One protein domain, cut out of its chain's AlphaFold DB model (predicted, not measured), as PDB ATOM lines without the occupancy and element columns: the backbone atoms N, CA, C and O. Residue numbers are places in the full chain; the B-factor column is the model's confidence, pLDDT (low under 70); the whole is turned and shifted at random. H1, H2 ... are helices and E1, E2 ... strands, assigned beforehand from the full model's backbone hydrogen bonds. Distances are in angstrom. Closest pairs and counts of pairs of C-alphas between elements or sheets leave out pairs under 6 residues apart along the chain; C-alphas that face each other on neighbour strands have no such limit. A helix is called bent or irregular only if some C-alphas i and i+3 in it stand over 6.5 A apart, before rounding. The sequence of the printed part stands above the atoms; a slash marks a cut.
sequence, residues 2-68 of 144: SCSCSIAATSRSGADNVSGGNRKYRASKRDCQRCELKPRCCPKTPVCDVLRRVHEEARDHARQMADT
ATOM      1  N   SER A   2     181.621 159.757 116.210       39.91
ATOM      2  CA  SER A   2     182.118 161.043 115.720       39.91
ATOM      3  C   SER A   2     183.577 160.856 115.291       39.91
ATOM      4  O   SER A   2     184.414 160.457 116.096       39.91
ATOM      5  N   CYS A   3     183.888 161.064 114.007       39.72
ATOM      6  CA  CYS A   3     185.278 161.066 113.553       39.72
ATOM      7  C   CYS A   3     185.960 162.317 114.130       39.72
ATOM      8  O   CYS A   3     185.629 163.440 113.761       39.72
ATOM      9  N   SER A   4     186.874 162.103 115.073       46.09
ATOM     10  CA  SER A   4     187.599 163.116 115.843       46.09
ATOM     11  C   SER A   4     188.908 163.573 115.178       46.09
ATOM     12  O   SER A   4     189.817 164.018 115.872       46.09
ATOM     13  N   CYS A   5     189.055 163.460 113.846       44.91
ATOM     14  CA  CYS A   5     190.221 164.049 113.166       44.91
ATOM     15  C   CYS A   5     190.078 165.578 113.245       44.91
ATOM     16  O   CYS A   5     189.113 166.143 112.729       44.91
ATOM     17  N   SER A   6     191.042 166.244 113.886       44.03
ATOM     18  CA  SER A   6     191.100 167.698 114.129       44.03
ATOM     19  C   SER A   6     191.002 168.552 112.852       44.03
ATOM     20  O   SER A   6     190.761 169.752 112.913       44.03
ATOM     21  N   ILE A   7     191.116 167.921 111.678       48.12
ATOM     22  CA  ILE A   7     190.913 168.510 110.344       48.12
ATOM     23  C   ILE A   7     189.426 168.757 110.020       48.12
ATOM     24  O   ILE A   7     189.122 169.482 109.072       48.12
ATOM     25  N   ALA A   8     188.479 168.238 110.813       43.16
ATOM     26  CA  ALA A   8     187.062 168.595 110.697       43.16
ATOM     27  C   ALA A   8     186.811 170.111 110.876       43.16
ATOM     28  O   ALA A   8     185.836 170.626 110.337       43.16
ATOM     29  N   ALA A   9     187.724 170.836 111.538       43.66
ATOM     30  CA  ALA A   9     187.693 172.298 111.651       43.66
ATOM     31  C   ALA A   9     188.134 173.042 110.367       43.66
ATOM     32  O   ALA A   9     187.908 174.240 110.241       43.66
ATOM     33  N   THR A  10     188.732 172.343 109.396       46.19
ATOM     34  CA  THR A  10     189.293 172.903 108.145       46.19
ATOM     35  C   THR A  10     188.682 172.288 106.881       46.19
ATOM     36  O   THR A  10     189.270 172.342 105.801       46.19
ATOM     37  N   SER A  11     187.480 171.707 106.959       50.75
ATOM     38  CA  SER A  11     186.731 171.434 105.726       50.75
ATOM     39  C   SER A  11     186.301 172.770 105.113       50.75
ATOM     40  O   SER A  11     185.562 173.530 105.735       50.75
ATOM     41  N   ARG A  12     186.781 173.091 103.901       50.66
ATOM     42  CA  ARG A  12     186.183 174.172 103.108       50.66
ATOM     43  C   ARG A  12     184.712 173.808 102.943       50.66
ATOM     44  O   ARG A  12     184.402 172.758 102.384       50.66
ATOM     45  N   SER A  13     183.837 174.644 103.479       47.41
ATOM     46  CA  SER A  13     182.387 174.489 103.499       47.41
ATOM     47  C   SER A  13     181.795 174.579 102.088       47.41
ATOM     48  O   SER A  13     181.120 175.542 101.746       47.41
ATOM     49  N   GLY A  14     182.047 173.579 101.247       50.50
ATOM     50  CA  GLY A  14     181.197 173.269 100.103       50.50
ATOM     51  C   GLY A  14     180.051 172.404 100.604       50.50
ATOM     52  O   GLY A  14     180.058 171.197 100.390       50.50
ATOM     53  N   ALA A  15     179.150 172.990 101.396       55.97
ATOM     54  CA  ALA A  15     177.979 172.288 101.901       55.97
ATOM     55  C   ALA A  15     176.950 172.190 100.772       55.97
ATOM     56  O   ALA A  15     176.000 172.967 100.715       55.97
ATOM     57  N   ASP A  16     177.141 171.236  99.868       57.75
ATOM     58  CA  ASP A  16     176.086 170.878  98.933       57.75
ATOM     59  C   ASP A  16     174.945 170.257  99.758       57.75
ATOM     60  O   ASP A  16     175.145 169.275 100.489       57.75
ATOM     61  N   ASN A  17     173.754 170.863  99.705       60.66
ATOM     62  CA  ASN A  17     172.554 170.276 100.297       60.66
ATOM     63  C   ASN A  17     172.211 169.021  99.493       60.66
ATOM     64  O   ASN A  17     171.720 169.101  98.369       60.66
ATOM     65  N   VAL A  18     172.478 167.856 100.075       66.25
ATOM     66  CA  VAL A  18     172.051 166.581  99.509       66.25
ATOM     67  C   VAL A  18     170.565 166.426  99.820       66.25
ATOM     68  O   VAL A  18     170.138 166.631 100.963       66.25
ATOM     69  N   SER A  19     169.765 166.077  98.810       67.44
ATOM     70  CA  SER A  19     168.324 165.840  98.948       67.44
ATOM     71  C   SER A  19     168.026 164.958 100.170       67.44
ATOM     72  O   SER A  19     168.607 163.884 100.323       67.44
ATOM     73  N   GLY A  20     167.150 165.430 101.068       76.38
ATOM     74  CA  GLY A  20     166.803 164.734 102.321       76.38
ATOM     75  C   GLY A  20     167.286 165.391 103.625       76.38
ATOM     76  O   GLY A  20     167.331 164.723 104.662       76.38
ATOM     77  N   GLY A  21     167.641 166.682 103.607       82.50
ATOM     78  CA  GLY A  21     167.971 167.440 104.825       82.50
ATOM     79  C   GLY A  21     169.342 167.095 105.413       82.50
ATOM     80  O   GLY A  21     169.539 167.167 106.632       82.50
ATOM     81  N   ASN A  22     170.281 166.708 104.548       83.69
ATOM     82  CA  ASN A  22     171.652 166.383 104.915       83.69
ATOM     83  C   ASN A  22     172.635 167.324 104.208       83.69
ATOM     84  O   ASN A  22     172.495 167.630 103.027       83.69
ATOM     85  N   ARG A  23     173.663 167.746 104.938       82.75
ATOM     86  CA  ARG A  23     174.816 168.488 104.439       82.75
ATOM     87  C   ARG A  23     175.975 167.522 104.254       82.75
ATOM     88  O   ARG A  23     176.292 166.745 105.163       82.75
ATOM     89  N   LYS A  24     176.613 167.565 103.087       81.94
ATOM     90  CA  LYS A  24     177.835 166.804 102.833       81.94
ATOM     91  C   LYS A  24     179.051 167.671 103.151       81.94
ATOM     92  O   LYS A  24     179.186 168.767 102.626       81.94
ATOM     93  N   TYR A  25     179.936 167.159 103.996       77.19
ATOM     94  CA  TYR A  25     181.222 167.766 104.316       77.19
ATOM     95  C   TYR A  25     182.330 166.928 103.693       77.19
ATOM     96  O   TYR A  25     182.352 165.706 103.848       77.19
ATOM     97  N   ARG A  26     183.249 167.584 102.988       81.75
ATOM     98  CA  ARG A  26     184.376 166.941 102.313       81.75
ATOM     99  C   ARG A  26     185.677 167.601 102.741       81.75
ATOM    100  O   ARG A  26     185.829 168.815 102.631       81.75
ATOM    101  N   ALA A  27     186.620 166.799 103.227       79.12
ATOM    102  CA  ALA A  27     187.956 167.288 103.551       79.12
ATOM    103  C   ALA A  27     188.759 167.596 102.273       79.12
ATOM    104  O   ALA A  27     188.484 167.070 101.194       79.12
ATOM    105  N   SER A  28     189.806 168.413 102.377       82.44
ATOM    106  CA  SER A  28     190.786 168.521 101.293       82.44
ATOM    107  C   SER A  28     191.577 167.218 101.164       82.44
ATOM    108  O   SER A  28     191.903 166.561 102.156       82.44
ATOM    109  N   LYS A  29     191.966 166.864  99.935       82.38
ATOM    110  CA  LYS A  29     192.844 165.711  99.686       82.38
ATOM    111  C   LYS A  29     194.196 165.860 100.390       82.38
ATOM    112  O   LYS A  29     194.699 164.874 100.919       82.38
ATOM    113  N   ARG A  30     194.755 167.078 100.417       83.44
ATOM    114  CA  ARG A  30     196.056 167.362 101.049       83.44
ATOM    115  C   ARG A  30     195.996 167.142 102.560       83.44
ATOM    116  O   ARG A  30     196.868 166.479 103.109       83.44
ATOM    117  N   ASP A  31     194.932 167.628 103.191       81.69
ATOM    118  CA  ASP A  31     194.751 167.522 104.642       81.69
ATOM    119  C   ASP A  31     194.478 166.069 105.039       81.69
ATOM    120  O   ASP A  31     195.099 165.539 105.953       81.69
ATOM    121  N   CYS A  32     193.627 165.371 104.276       80.38
ATOM    122  CA  CYS A  32     193.329 163.964 104.524       80.38
ATOM    123  C   CYS A  32     194.574 163.072 104.379       80.38
ATOM    124  O   CYS A  32     194.786 162.185 105.197       80.38
ATOM    125  N   GLN A  33     195.426 163.306 103.371       82.00
ATOM    126  CA  GLN A  33     196.666 162.541 103.169       82.00
ATOM    127  C   GLN A  33     197.657 162.648 104.333       82.00
ATOM    128  O   GLN A  33     198.429 161.717 104.530       82.00
ATOM    129  N   ARG A  34     197.627 163.753 105.084       84.00
ATOM    130  CA  ARG A  34     198.494 163.986 106.244       84.00
ATOM    131  C   ARG A  34     197.830 163.610 107.581       84.00
ATOM    132  O   ARG A  34     198.508 163.663 108.598       84.00
ATOM    133  N   CYS A  35     196.538 163.242 107.611       79.00
ATOM    134  CA  CYS A  35     195.849 162.838 108.850       79.00
ATOM    135  C   CYS A  35     196.266 161.413 109.252       79.00
ATOM    136  O   CYS A  35     195.984 160.450 108.539       79.00
ATOM    137  N   GLU A  36     196.842 161.262 110.444       85.00
ATOM    138  CA  GLU A  36     197.212 159.966 111.044       85.00
ATOM    139  C   GLU A  36     196.001 159.051 111.288       85.00
ATOM    140  O   GLU A  36     196.114 157.829 111.309       85.00
ATOM    141  N   LEU A  37     194.804 159.635 111.411       84.38
ATOM    142  CA  LEU A  37     193.548 158.902 111.583       84.38
ATOM    143  C   LEU A  37     192.929 158.445 110.256       84.38
ATOM    144  O   LEU A  37     191.895 157.776 110.277       84.38
ATOM    145  N   LYS A  38     193.528 158.768 109.100       81.06
ATOM    146  CA  LYS A  38     193.055 158.323 107.779       81.06
ATOM    147  C   LYS A  38     192.773 156.815 107.689       81.06
ATOM    148  O   LYS A  38     191.664 156.488 107.264       81.06
ATOM    149  N   PRO A  39     193.671 155.894 108.108       82.56
ATOM    150  CA  PRO A  39     193.397 154.456 108.034       82.56
ATOM    151  C   PRO A  39     192.148 154.045 108.821       82.56
ATOM    152  O   PRO A  39     191.459 153.108 108.432       82.56
ATOM    153  N   ARG A  40     191.810 154.772 109.892       82.88
ATOM    154  CA  ARG A  40     190.636 154.496 110.726       82.88
ATOM    155  C   ARG A  40     189.367 155.204 110.239       82.88
ATOM    156  O   ARG A  40     188.293 154.622 110.312       82.88
ATOM    157  N   CYS A  41     189.464 156.450 109.773       77.12
ATOM    158  CA  CYS A  41     188.301 157.268 109.409       77.12
ATOM    159  C   CYS A  41     187.876 157.109 107.937       77.12
ATOM    160  O   CYS A  41     186.694 157.227 107.627       77.12
ATOM    161  N   CYS A  42     188.807 156.834 107.016       77.69
ATOM    162  CA  CYS A  42     188.520 156.658 105.585       77.69
ATOM    163  C   CYS A  42     189.516 155.691 104.902       77.69
ATOM    164  O   CYS A  42     190.366 156.117 104.120       77.69
ATOM    165  N   PRO A  43     189.406 154.368 105.150       80.62
ATOM    166  CA  PRO A  43     190.361 153.377 104.636       80.62
ATOM    167  C   PRO A  43     190.279 153.148 103.120       80.62
ATOM    168  O   PRO A  43     191.277 152.818 102.490       80.62
ATOM    169  N   LYS A  44     189.088 153.302 102.526       83.50
ATOM    170  CA  LYS A  44     188.812 152.952 101.118       83.50
ATOM    171  C   LYS A  44     188.734 154.161 100.186       83.50
ATOM    172  O   LYS A  44     188.610 153.990  98.978       83.50
ATOM    173  N   THR A  45     188.769 155.377 100.726       81.38
ATOM    174  CA  THR A  45     188.587 156.604  99.946       81.38
ATOM    175  C   THR A  45     189.807 157.513 100.075       81.38
ATOM    176  O   THR A  45     190.419 157.612 101.138       81.38
ATOM    177  N   PRO A  46     190.194 158.223  98.999       81.50
ATOM    178  CA  PRO A  46     191.352 159.113  99.049       81.50
ATOM    179  C   PRO A  46     191.120 160.329  99.959       81.50
ATOM    180  O   PRO A  46     192.090 160.963 100.385       81.50
ATOM    181  N   VAL A  47     189.852 160.649 100.235       82.44
ATOM    182  CA  VAL A  47     189.369 161.816 100.974       82.44
ATOM    183  C   VAL A  47     188.266 161.378 101.942       82.44
ATOM    184  O   VAL A  47     187.488 160.475 101.623       82.44
ATOM    185  N   CYS A  48     188.216 162.009 103.116       82.19
ATOM    186  CA  CYS A  48     187.135 161.829 104.076       82.19
ATOM    187  C   CYS A  48     185.905 162.642 103.646       82.19
ATOM    188  O   CYS A  48     185.997 163.863 103.489       82.19
ATOM    189  N   ASP A  49     184.777 161.951 103.496       79.81
ATOM    190  CA  ASP A  49     183.462 162.528 103.229       79.81
ATOM    191  C   ASP A  49     182.531 162.158 104.393       79.81
ATOM    192  O   ASP A  49     182.439 160.990 104.775       79.81
ATOM    193  N   VAL A  50     181.821 163.142 104.950       82.62
ATOM    194  CA  VAL A  50     180.881 162.957 106.063       82.62
ATOM    195  C   VAL A  50     179.529 163.545 105.685       82.62
ATOM    196  O   VAL A  50     179.428 164.706 105.294       82.62
ATOM    197  N   LEU A  51     178.470 162.753 105.831       83.56
ATOM    198  CA  LEU A  51     177.092 163.232 105.729       83.56
ATOM    199  C   LEU A  51     176.593 163.593 107.131       83.56
ATOM    200  O   LEU A  51     176.567 162.741 108.017       83.56
ATOM    201  N   ARG A  52     176.191 164.849 107.337       84.94
ATOM    202  CA  ARG A  52     175.582 165.331 108.588       84.94
ATOM    203  C   ARG A  52     174.161 165.812 108.337       84.94
ATOM    204  O   ARG A  52     173.862 166.339 107.272       84.94
ATOM    205  N   ARG A  53     173.276 165.677 109.326       84.56
ATOM    206  CA  ARG A  53     171.945 166.302 109.275       84.56
ATOM    207  C   ARG A  53     172.091 167.823 109.333       84.56
ATOM    208  O   ARG A  53     172.992 168.335 109.988       84.56
ATOM    209  N   VAL A  54     171.160 168.552 108.720       86.12
ATOM    210  CA  VAL A  54     171.126 170.026 108.797       86.12
ATOM    211  C   VAL A  54     171.039 170.526 110.248       86.12
ATOM    212  O   VAL A  54     171.677 171.514 110.588       86.12
ATOM    213  N   HIS A  55     170.323 169.811 111.120       87.56
ATOM    214  CA  HIS A  55     170.176 170.143 112.546       87.56
ATOM    215  C   HIS A  55     171.142 169.373 113.460       87.56
ATOM    216  O   HIS A  55     170.859 169.184 114.642       87.56
ATOM    217  N   GLU A  56     172.255 168.859 112.929       86.69
ATOM    218  CA  GLU A  56     173.183 168.065 113.737       86.69
ATOM    219  C   GLU A  56     173.867 168.900 114.829       86.69
ATOM    220  O   GLU A  56     174.140 168.368 115.893       86.69
ATOM    221  N   GLU A  57     174.061 170.204 114.615       86.31
ATOM    222  CA  GLU A  57     174.612 171.119 115.629       86.31
ATOM    223  C   GLU A  57     173.713 171.211 116.870       86.31
ATOM    224  O   GLU A  57     174.182 171.058 117.994       86.31
ATOM    225  N   ALA A  58     172.397 171.356 116.676       90.38
ATOM    226  CA  ALA A  58     171.435 171.350 117.779       90.38
ATOM    227  C   ALA A  58     171.422 170.000 118.522       90.38
ATOM    228  O   ALA A  58     171.282 169.956 119.743       90.38
ATOM    229  N   ARG A  59     171.604 168.886 117.796       89.75
ATOM    230  CA  ARG A  59     171.739 167.551 118.402       89.75
ATOM    231  C   ARG A  59     173.043 167.388 119.172       89.75
ATOM    232  O   ARG A  59     173.023 166.784 120.238       89.75
ATOM    233  N   ASP A  60     174.155 167.892 118.644       89.44
ATOM    234  CA  ASP A  60     175.453 167.890 119.322       89.44
ATOM    235  C   ASP A  60     175.376 168.676 120.629       89.44
ATOM    236  O   ASP A  60     175.796 168.163 121.662       89.44
ATOM    237  N   HIS A  61     174.750 169.852 120.612       89.88
ATOM    238  CA  HIS A  61     174.500 170.643 121.813       89.88
ATOM    239  C   HIS A  61     173.648 169.881 122.842       89.88
ATOM    240  O   HIS A  61     174.019 169.782 124.007       89.88
ATOM    241  N   ALA A  62     172.546 169.256 122.411       90.19
ATOM    242  CA  ALA A  62     171.722 168.437 123.300       90.19
ATOM    243  C   ALA A  62     172.488 167.236 123.888       90.19
ATOM    244  O   ALA A  62     172.289 166.899 125.052       90.19
ATOM    245  N   ARG A  63     173.376 166.598 123.109       89.00
ATOM    246  CA  ARG A  63     174.246 165.512 123.594       89.00
ATOM    247  C   ARG A  63     175.264 166.008 124.616       89.00
ATOM    248  O   ARG A  63     175.426 165.360 125.636       89.00
ATOM    249  N   GLN A  64     175.897 167.154 124.373       90.00
ATOM    250  CA  GLN A  64     176.832 167.763 125.325       90.00
ATOM    251  C   GLN A  64     176.146 168.107 126.650       90.00
ATOM    252  O   GLN A  64     176.724 167.899 127.710       90.00
ATOM    253  N   MET A  65     174.901 168.589 126.596       87.88
ATOM    254  CA  MET A  65     174.107 168.856 127.796       87.88
ATOM    255  C   MET A  65     173.702 167.582 128.540       87.88
ATOM    256  O   MET A  65     173.566 167.619 129.757       87.88
ATOM    257  N   ALA A  66     173.520 166.458 127.847       87.75
ATOM    258  CA  ALA A  66     173.056 165.221 128.471       87.75
ATOM    259  C   ALA A  66     174.036 164.649 129.512       87.75
ATOM    260  O   ALA A  66     173.590 163.994 130.449       87.75
ATOM    261  N   ASP A  67     175.335 164.923 129.366       84.69
ATOM    262  CA  ASP A  67     176.387 164.437 130.270       84.69
ATOM    263  C   ASP A  67     176.625 165.372 131.476       84.69
ATOM    264  O   ASP A  67     177.506 165.120 132.300       84.69
ATOM    265  N   THR A  68     175.862 166.465 131.589       91.50
ATOM    266  CA  THR A  68     176.001 167.442 132.680       91.50
ATOM    267  C   THR A  68     175.197 167.030 133.919       91.50
ATOM    268  O   THR A  68     174.086 166.506 133.785       91.50
TER     269      THR A  68
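AT A GLANCE: This is residues 2 to 68 of the 144 residues of the protein "Tnp_DDE_dom domain-containing protein" of Mesorhizobium camelthorni (UniProt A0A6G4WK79). A small antiparallel sheet of three strands forms the middle, with three short helices, H1, H2 and H3, loosely gathered beyond the end where E2 ends and E3 begins. Beyond the other end of E3, helix H4 sticks out as an arm, residues 57 to 68 standing free of the rest. The printed part has 67 residues, with four named helices and three named strands in the order H1, E1, E2, H2, H3, E3, H4; the sheet's order is E1, E2, E3, and the class is mixed, helices and strands. The whole is only just loose, close to compact, with a radius of gyration of the C-alphas of 13.2 A and spans of 34 by 31 by 19 A.

IN THESE COORDINATES: H1 is residues 6 to 10, 8.1 A long, and begins at C-alpha 6, (191.100, 167.698, 114.129). It is neither bent nor irregular, but only just: C-alphas 6 and 9 are 6.2 A apart. E1 is residues 16 to 18, 5.9 A, and E2 is residues 22 to 26, 13.0 A. H2 is residues 29 to 34, 8.8 A, and H3 is residues 38 to 41, 5.1 A. E3 is residues 49 to 53, 13.5 A, beginning at C-alpha 49, (183.462, 162.528, 103.229). H4 is residues 56 to 66, 15.0 A, and ends at C-alpha 66, (173.056, 165.221, 128.471).

HOW THE PARTS SIT: E1 and E2 form a hairpin, antiparallel at 134 degrees between their directions, with N 18 and O 22 at 3.0 A, within hydrogen-bond range. E2, the inner strand, is also antiparallel to E3, at 155 degrees; N 23 and O 52 are 2.7 A apart, and N 50 and O 25 are 2.8 A apart, both within hydrogen-bond range. H1 is only just not on the sheet, with 4 pairs of C-alphas within 10 A; H2, H3 and H4 are not on it either. H1 and H2 are close but not clearly touching, the closest C-alphas being those of Ile 7 and Asp 31, 6.9 A. H2 and H3 are likewise close but not clearly touching, with the C-alphas of Cys 32 and Lys 38 closest at 6.5 A. H4 is apart from H1, H2 and H3. Every O i to N i+4 pair is within hydrogen-bond range in H2 and H4; H1 has 0 of 1, and 1 of 2 O i to N i+3 pairs, while H3 is too short for an O i to N i+4 pair.

THE WHOLE: The C-alphas farthest apart are those of Pro 46 and Thr 68, 37.9 A. The printed part has no cut. No link is long; that from H3 to E3, 7 residues, is short, and the others are tight. Mean pLDDT of the printed part is 74.8, and residues 2 to 19 are under 70.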